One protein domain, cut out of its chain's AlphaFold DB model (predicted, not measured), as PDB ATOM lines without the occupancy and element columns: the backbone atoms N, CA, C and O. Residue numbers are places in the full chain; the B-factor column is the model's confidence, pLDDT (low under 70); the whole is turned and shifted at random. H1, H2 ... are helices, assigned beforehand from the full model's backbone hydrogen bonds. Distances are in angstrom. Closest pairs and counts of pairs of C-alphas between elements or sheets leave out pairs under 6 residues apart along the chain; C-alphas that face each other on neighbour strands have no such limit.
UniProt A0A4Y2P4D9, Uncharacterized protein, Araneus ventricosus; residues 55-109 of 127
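AT A GLANCE: This is residues 55 to 109 of the 127 residues of an uncharacterized protein of Araneus ventricosus (UniProt A0A4Y2P4D9). The model is a helical hairpin: H1 and H2, two helices of equal residue count, pack on each other and run opposite ways, and a long looping link joins them at one end. The link, residues 72 to 90, has no named element. The printed part has 55 residues, with two named helices in the order H1, H2 and no named strand; its class is all helix. It is loose, with a radius of gyration of the C-alphas of 12.8 A, and a rod spanning 40 by 18 by 16 A.

IN THESE COORDINATES: H1, residues 55 to 71, is 24.4 A long from its first C-alpha at (-6.676, 46.329, -28.182) to its last. H2, residues 91 to 107, is 24.1 A long and ends with C-alpha 107 at (2.404, 52.868, -19.741).

HOW THE PARTS SIT: H1 and H2 touch and form a helical hairpin; their closest C-alphas, those of Gln 58 and Thr 98, are 5.2 A apart. Their tilt is shallow at 33 degrees, only just short of steep, and they run opposite ways. In H1 and H2 every O i to N i+4 pair is within hydrogen-bond range.

THE WHOLE: The C-alphas farthest apart, those of Gly 80 and Lys 109, are 40.0 A apart. The printed part has no cut, and the link from H1 to H2 is long, with 19 residues. The mean pLDDT of the printed part is 90.1; residue 109 is under 70.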
ATOM      1  N   GLY A  55      -5.851  47.540 -28.192       86.44
ATOM      2  CA  GLY A  55      -6.676  46.329 -28.182       86.44
ATOM      3  C   GLY A  55      -6.552  45.508 -29.471       86.44
ATOM      4  O   GLY A  55      -6.438  44.282 -29.409       86.44
ATOM      5  N   HIS A  56      -6.491  46.160 -30.635       84.81
ATOM      6  CA  HIS A  56      -6.283  45.476 -31.912       84.81
ATOM      7  C   HIS A  56      -4.889  44.844 -31.999       84.81
ATOM      8  O   HIS A  56      -4.752  43.686 -32.402       84.81
ATOM      9  N   VAL A  57      -3.857  45.546 -31.533       85.62
ATOM     10  CA  VAL A  57      -2.495  45.001 -31.470       85.62
ATOM     11  C   VAL A  57      -2.410  43.783 -30.551       85.62
ATOM     12  O   VAL A  57      -1.818  42.768 -30.927       85.62
ATOM     13  N   GLN A  58      -3.085  43.812 -29.397       89.81
ATOM     14  CA  GLN A  58      -3.191  42.658 -28.500       89.81
ATOM     15  C   GLN A  58      -3.874  41.464 -29.191       89.81
ATOM     16  O   GLN A  58      -3.358  40.339 -29.134       89.81
ATOM     17  N   LYS A  59      -4.996  41.694 -29.895       89.75
ATOM     18  CA  LYS A  59      -5.699  40.658 -30.678       89.75
ATOM     19  C   LYS A  59      -4.781  40.058 -31.749       89.75
ATOM     20  O   LYS A  59      -4.641  38.835 -31.826       89.75
ATOM     21  N   ARG A  60      -4.116  40.906 -32.540       90.56
ATOM     22  CA  ARG A  60      -3.201  40.504 -33.620       90.56
ATOM     23  C   ARG A  60      -2.039  39.667 -33.102       90.56
ATOM     24  O   ARG A  60      -1.764  38.602 -33.657       90.56
ATOM     25  N   MET A  61      -1.383  40.122 -32.037       92.25
ATOM     26  CA  MET A  61      -0.302  39.390 -31.378       92.25
ATOM     27  C   MET A  61      -0.779  38.005 -30.933       92.25
ATOM     28  O   MET A  61      -0.162  36.997 -31.281       92.25
ATOM     29  N   GLY A  62      -1.919  37.933 -30.237       94.25
ATOM     30  CA  GLY A  62      -2.496  36.664 -29.794       94.25
ATOM     31  C   GLY A  62      -2.790  35.709 -30.953       94.25
ATOM     32  O   GLY A  62      -2.484  34.520 -30.867       94.25
ATOM     33  N   THR A  63      -3.334  36.216 -32.061       94.38
ATOM     34  CA  THR A  63      -3.615  35.413 -33.261       94.38
ATOM     35  C   THR A  63      -2.337  34.880 -33.904       94.38
ATOM     36  O   THR A  63      -2.267  33.687 -34.207       94.38
ATOM     37  N   ARG A  64      -1.300  35.714 -34.057       94.75
ATOM     38  CA  ARG A  64      -0.001  35.289 -34.607       94.75
ATOM     39  C   ARG A  64       0.658  34.216 -33.741       94.75
ATOM     40  O   ARG A  64       1.131  33.217 -34.272       94.75
ATOM     41  N   LEU A  65       0.625  34.375 -32.419       94.69
ATOM     42  CA  LEU A  65       1.205  33.398 -31.499       94.69
ATOM     43  C   LEU A  65       0.429  32.072 -31.473       94.69
ATOM     44  O   LEU A  65       1.041  31.006 -31.448       94.69
ATOM     45  N   ARG A  66      -0.908  32.108 -31.540       94.88
ATOM     46  CA  ARG A  66      -1.725  30.890 -31.684       94.88
ATOM     47  C   ARG A  66      -1.451  30.172 -33.006       94.88
ATOM     48  O   ARG A  66      -1.365  28.945 -33.017       94.88
ATOM     49  N   LYS A  67      -1.269  30.919 -34.099       95.56
ATOM     50  CA  LYS A  67      -0.863  30.357 -35.394       95.56
ATOM     51  C   LYS A  67       0.514  29.695 -35.295       95.56
ATOM     52  O   LYS A  67       0.629  28.518 -35.607       95.56
ATOM     53  N   LEU A  68       1.509  30.387 -34.736       93.62
ATOM     54  CA  LEU A  68       2.851  29.840 -34.504       93.62
ATOM     55  C   LEU A  68       2.811  28.541 -33.685       93.62
ATOM     56  O   LEU A  68       3.427  27.545 -34.056       93.62
ATOM     57  N   LYS A  69       2.035  28.525 -32.595       92.31
ATOM     58  CA  LYS A  69       1.829  27.338 -31.755       92.31
ATOM     59  C   LYS A  69       1.284  26.151 -32.551       92.31
ATOM     60  O   LYS A  69       1.701  25.016 -32.325       92.31
ATOM     61  N   LYS A  70       0.343  26.403 -33.467       92.75
ATOM     62  CA  LYS A  70      -0.243  25.384 -34.349       92.75
ATOM     63  C   LYS A  70       0.782  24.888 -35.369       92.75
ATOM     64  O   LYS A  70       0.951  23.678 -35.505       92.75
ATOM     65  N   ASP A  71       1.493  25.803 -36.017       93.38
ATOM     66  CA  ASP A  71       2.459  25.504 -37.079       93.38
ATOM     67  C   ASP A  71       3.680  24.739 -36.534       93.38
ATOM     68  O   ASP A  71       4.210  23.836 -37.182       93.38
ATOM     69  N   MET A  72       4.090  25.026 -35.294       92.44
ATOM     70  CA  MET A  72       5.205  24.357 -34.612       92.44
ATOM     71  C   MET A  72       4.786  23.162 -33.747       92.44
ATOM     72  O   MET A  72       5.636  22.568 -33.088       92.44
ATOM     73  N   LYS A  73       3.510  22.752 -33.754       87.19
ATOM     74  CA  LYS A  73       2.983  21.708 -32.853       87.19
ATOM     75  C   LYS A  73       3.763  20.385 -32.906       87.19
ATOM     76  O   LYS A  73       3.838  19.686 -31.899       87.19
ATOM     77  N   ARG A  74       4.318  20.032 -34.071       87.69
ATOM     78  CA  ARG A  74       5.088  18.791 -34.294       87.69
ATOM     79  C   ARG A  74       6.601  18.962 -34.141       87.69
ATOM     80  O   ARG A  74       7.310  17.965 -34.107       87.69
ATOM     81  N   LYS A  75       7.099  20.199 -34.057       91.19
ATOM     82  CA  LYS A  75       8.527  20.476 -33.888       91.19
ATOM     83  C   LYS A  75       8.884  20.416 -32.407       91.19
ATOM     84  O   LYS A  75       8.131  20.899 -31.559       91.19
ATOM     85  N   LYS A  76      10.031  19.811 -32.111       91.56
ATOM     86  CA  LYS A  76      10.620  19.850 -30.777       91.56
ATOM     87  C   LYS A  76      11.520  21.074 -30.655       91.56
ATOM     88  O   LYS A  76      12.199  21.440 -31.612       91.56
ATOM     89  N   LEU A  77      11.467  21.720 -29.500       89.81
ATOM     90  CA  LEU A  77      12.399  22.761 -29.093       89.81
ATOM     91  C   LEU A  77      13.700  22.116 -28.588       89.81
ATOM     92  O   LEU A  77      13.808  20.890 -28.526       89.81
ATOM     93  N   ALA A  78      14.683  22.939 -28.218       89.38
ATOM     94  CA  ALA A  78      15.985  22.479 -27.728       89.38
ATOM     95  C   ALA A  78      15.890  21.569 -26.487       89.38
ATOM     96  O   ALA A  78      16.744  20.716 -26.282       89.38
ATOM     97  N   ASP A  79      14.826  21.702 -25.693       90.19
ATOM     98  CA  ASP A  79      14.552  20.871 -24.517       90.19
ATOM     99  C   ASP A  79      13.801  19.559 -24.842       90.19
ATOM    100  O   ASP A  79      13.336  18.856 -23.941       90.19
ATOM    101  N   GLY A  80      13.624  19.235 -26.128       90.00
ATOM    102  CA  GLY A  80      12.914  18.041 -26.594       90.00
ATOM    103  C   GLY A  80      11.386  18.106 -26.443       90.00
ATOM    104  O   GLY A  80      10.686  17.133 -26.768       90.00
ATOM    105  N   LYS A  81      10.824  19.231 -25.980       89.56
ATOM    106  CA  LYS A  81       9.376  19.425 -25.796       89.56
ATOM    107  C   LYS A  81       8.767  20.200 -26.956       89.56
ATOM    108  O   LYS A  81       9.458  20.738 -27.814       89.56
ATOM    109  N   THR A  82       7.442  20.160 -27.060       91.62
ATOM    110  CA  THR A  82       6.728  20.949 -28.069       91.62
ATOM    111  C   THR A  82       6.548  22.379 -27.570       91.62
ATOM    112  O   THR A  82       6.627  22.655 -26.378       91.62
ATOM    113  N   ILE A  83       6.241  23.305 -28.479       92.44
ATOM    114  CA  ILE A  83       5.979  24.714 -28.136       92.44
ATOM    115  C   ILE A  83       4.788  24.916 -27.178       92.44
ATOM    116  O   ILE A  83       4.612  25.998 -26.626       92.44
ATOM    117  N   GLY A  84       3.942  23.901 -26.988       88.38
ATOM    118  CA  GLY A  84       2.822  23.926 -26.052       88.38
ATOM    119  C   GLY A  84       3.049  23.002 -24.856       88.38
ATOM    120  O   GLY A  84       3.868  22.095 -24.900       88.38
ATOM    121  N   GLY A  85       2.261  23.194 -23.799       85.44
ATOM    122  CA  GLY A  85       2.324  22.372 -22.587       85.44
ATOM    123  C   GLY A  85       2.871  23.132 -21.382       85.44
ATOM    124  O   GLY A  85       3.059  24.349 -21.426       85.44
ATOM    125  N   ARG A  86       3.069  22.423 -20.267       84.62
ATOM    126  CA  ARG A  86       3.522  23.021 -19.003       84.62
ATOM    127  C   ARG A  86       4.902  23.671 -19.187       84.62
ATOM    128  O   ARG A  86       5.805  23.064 -19.761       84.62
ATOM    129  N   GLY A  87       5.045  24.910 -18.717       84.88
ATOM    130  CA  GLY A  87       6.273  25.704 -18.869       84.88
ATOM    131  C   GLY A  87       6.502  26.291 -20.268       84.88
ATOM    132  O   GLY A  87       7.570  26.828 -20.517       84.88
ATOM    133  N   HIS A  88       5.525  26.180 -21.171       89.94
ATOM    134  CA  HIS A  88       5.619  26.615 -22.567       89.94
ATOM    135  C   HIS A  88       4.439  27.533 -22.945       89.94
ATOM    136  O   HIS A  88       3.741  28.055 -22.074       89.94
ATOM    137  N   LEU A  89       4.198  27.751 -24.244       91.38
ATOM    138  CA  LEU A  89       3.188  28.668 -24.780       91.38
ATOM    139  C   LEU A  89       1.748  28.135 -24.557       91.38
ATOM    140  O   LEU A  89       1.068  27.640 -25.466       91.38
ATOM    141  N   THR A  90       1.268  28.194 -23.313       92.75
ATOM    142  CA  THR A  90      -0.114  27.859 -22.927       92.75
ATOM    143  C   THR A  90      -1.082  28.984 -23.297       92.75
ATOM    144  O   THR A  90      -0.672  30.120 -23.519       92.75
ATOM    145  N   GLU A  91      -2.387  28.695 -23.365       91.94
ATOM    146  CA  GLU A  91      -3.393  29.748 -23.610       91.94
ATOM    147  C   GLU A  91      -3.414  30.800 -22.496       91.94
ATOM    148  O   GLU A  91      -3.585  31.987 -22.761       91.94
ATOM    149  N   GLU A  92      -3.194  30.386 -21.246       93.69
ATOM    150  CA  GLU A  92      -3.087  31.307 -20.116       93.69
ATOM    151  C   GLU A  92      -1.854  32.211 -20.248       93.69
ATOM    152  O   GLU A  92      -1.958  33.428 -20.082       93.69
ATOM    153  N   PHE A  93      -0.702  31.639 -20.613       93.81
ATOM    154  CA  PHE A  93       0.518  32.410 -20.831       93.81
ATOM    155  C   PHE A  93       0.374  33.371 -22.015       93.81
ATOM    156  O   PHE A  93       0.759  34.530 -21.904       93.81
ATOM    157  N   LEU A  94      -0.269  32.943 -23.106       93.94
ATOM    158  CA  LEU A  94      -0.600  33.806 -24.243       93.94
ATOM    159  C   LEU A  94      -1.450  35.005 -23.825       93.94
ATOM    160  O   LEU A  94      -1.104  36.132 -24.168       93.94
ATOM    161  N   LYS A  95      -2.524  34.780 -23.056       93.44
ATOM    162  CA  LYS A  95      -3.384  35.860 -22.545       93.44
ATOM    163  C   LYS A  95      -2.595  36.842 -21.678       93.44
ATOM    164  O   LYS A  95      -2.709  38.056 -21.874       93.44
ATOM    165  N   LYS A  96      -1.769  36.331 -20.756       95.31
ATOM    166  CA  LYS A  96      -0.899  37.153 -19.898       95.31
ATOM    167  C   LYS A  96       0.086  37.966 -20.731       95.31
ATOM    168  O   LYS A  96       0.187  39.171 -20.529       95.31
ATOM    169  N   LEU A  97       0.734  37.342 -21.711       93.81
ATOM    170  CA  LEU A  97       1.708  37.986 -22.585       93.81
ATOM    171  C   LEU A  97       1.074  39.102 -23.428       93.81
ATOM    172  O   LEU A  97       1.586  40.218 -23.445       93.81
ATOM    173  N   THR A  98      -0.074  38.848 -24.066       92.81
ATOM    174  CA  THR A  98      -0.793  39.883 -24.828       92.81
ATOM    175  C   THR A  98      -1.292  41.015 -23.931       92.81
ATOM    176  O   THR A  98      -1.315  42.172 -24.344       92.81
ATOM    177  N   THR A  99      -1.676  40.712 -22.687       92.81
ATOM    178  CA  THR A  99      -2.091  41.726 -21.704       92.81
ATOM    179  C   THR A  99      -0.913  42.589 -21.272       92.81
ATOM    180  O   THR A  99      -1.004  43.812 -21.310       92.81
ATOM    181  N   TYR A 100       0.207  41.957 -20.926       93.81
ATOM    182  CA  TYR A 100       1.437  42.638 -20.541       93.81
ATOM    183  C   TYR A 100       1.933  43.565 -21.649       93.81
ATOM    184  O   TYR A 100       2.205  44.731 -21.385       93.81
ATOM    185  N   TYR A 101       1.972  43.076 -22.890       90.06
ATOM    186  CA  TYR A 101       2.395  43.868 -24.040       90.06
ATOM    187  C   TYR A 101       1.510  45.105 -24.245       90.06
ATOM    188  O   TYR A 101       2.016  46.220 -24.345       90.06
ATOM    189  N   GLY A 102       0.182  44.938 -24.203       89.69
ATOM    190  CA  GLY A 102      -0.739  46.074 -24.276       89.69
ATOM    191  C   GLY A 102      -0.552  47.065 -23.125       89.69
ATOM    192  O   GLY A 102      -0.550  48.272 -23.342       89.69
ATOM    193  N   ASN A 103      -0.345  46.578 -21.901       90.12
ATOM    194  CA  ASN A 103      -0.090  47.437 -20.743       90.12
ATOM    195  C   ASN A 103       1.239  48.191 -20.857       90.12
ATOM    196  O   ASN A 103       1.305  49.348 -20.454       90.12
ATOM    197  N   ALA A 104       2.279  47.568 -21.413       88.81
ATOM    198  CA  ALA A 104       3.562  48.216 -21.651       88.81
ATOM    199  C   ALA A 104       3.431  49.367 -22.659       88.81
ATOM    200  O   ALA A 104       3.978  50.437 -22.412       88.81
ATOM    201  N   ILE A 105       2.650  49.190 -23.731       84.00
ATOM    202  CA  ILE A 105       2.352  50.272 -24.684       84.00
ATOM    203  C   ILE A 105       1.624  51.420 -23.972       84.00
ATOM    204  O   ILE A 105       2.050  52.567 -24.053       84.00
ATOM    205  N   ARG A 106       0.567  51.117 -23.203       83.81
ATOM    206  CA  ARG A 106      -0.216  52.150 -22.497       83.81
ATOM    207  C   ARG A 106       0.609  52.936 -21.470       83.81
ATOM    208  O   ARG A 106       0.379  54.130 -21.308       83.81
ATOM    209  N   LYS A 107       1.545  52.271 -20.780       84.62
ATOM    210  CA  LYS A 107       2.404  52.868 -19.741       84.62
ATOM    211  C   LYS A 107       3.559  53.704 -20.293       84.62
ATOM    212  O   LYS A 107       4.014  54.596 -19.594       84.62
ATOM    213  N   ASN A 108       4.030  53.424 -21.510       80.50
ATOM    214  CA  ASN A 108       5.183  54.106 -22.113       80.50
ATOM    215  C   ASN A 108       4.792  55.198 -23.123       80.50
ATOM    216  O   ASN A 108       5.622  55.602 -23.930       80.50
ATOM    217  N   LYS A 109       3.545  55.677 -23.080       65.88
ATOM    218  CA  LYS A 109       3.000  56.657 -24.033       65.88
ATOM    219  C   LYS A 109       3.755  58.001 -24.078       65.88
ATOM    220  O   LYS A 109       3.660  58.689 -25.076       65.88
TER     221      LYS A 109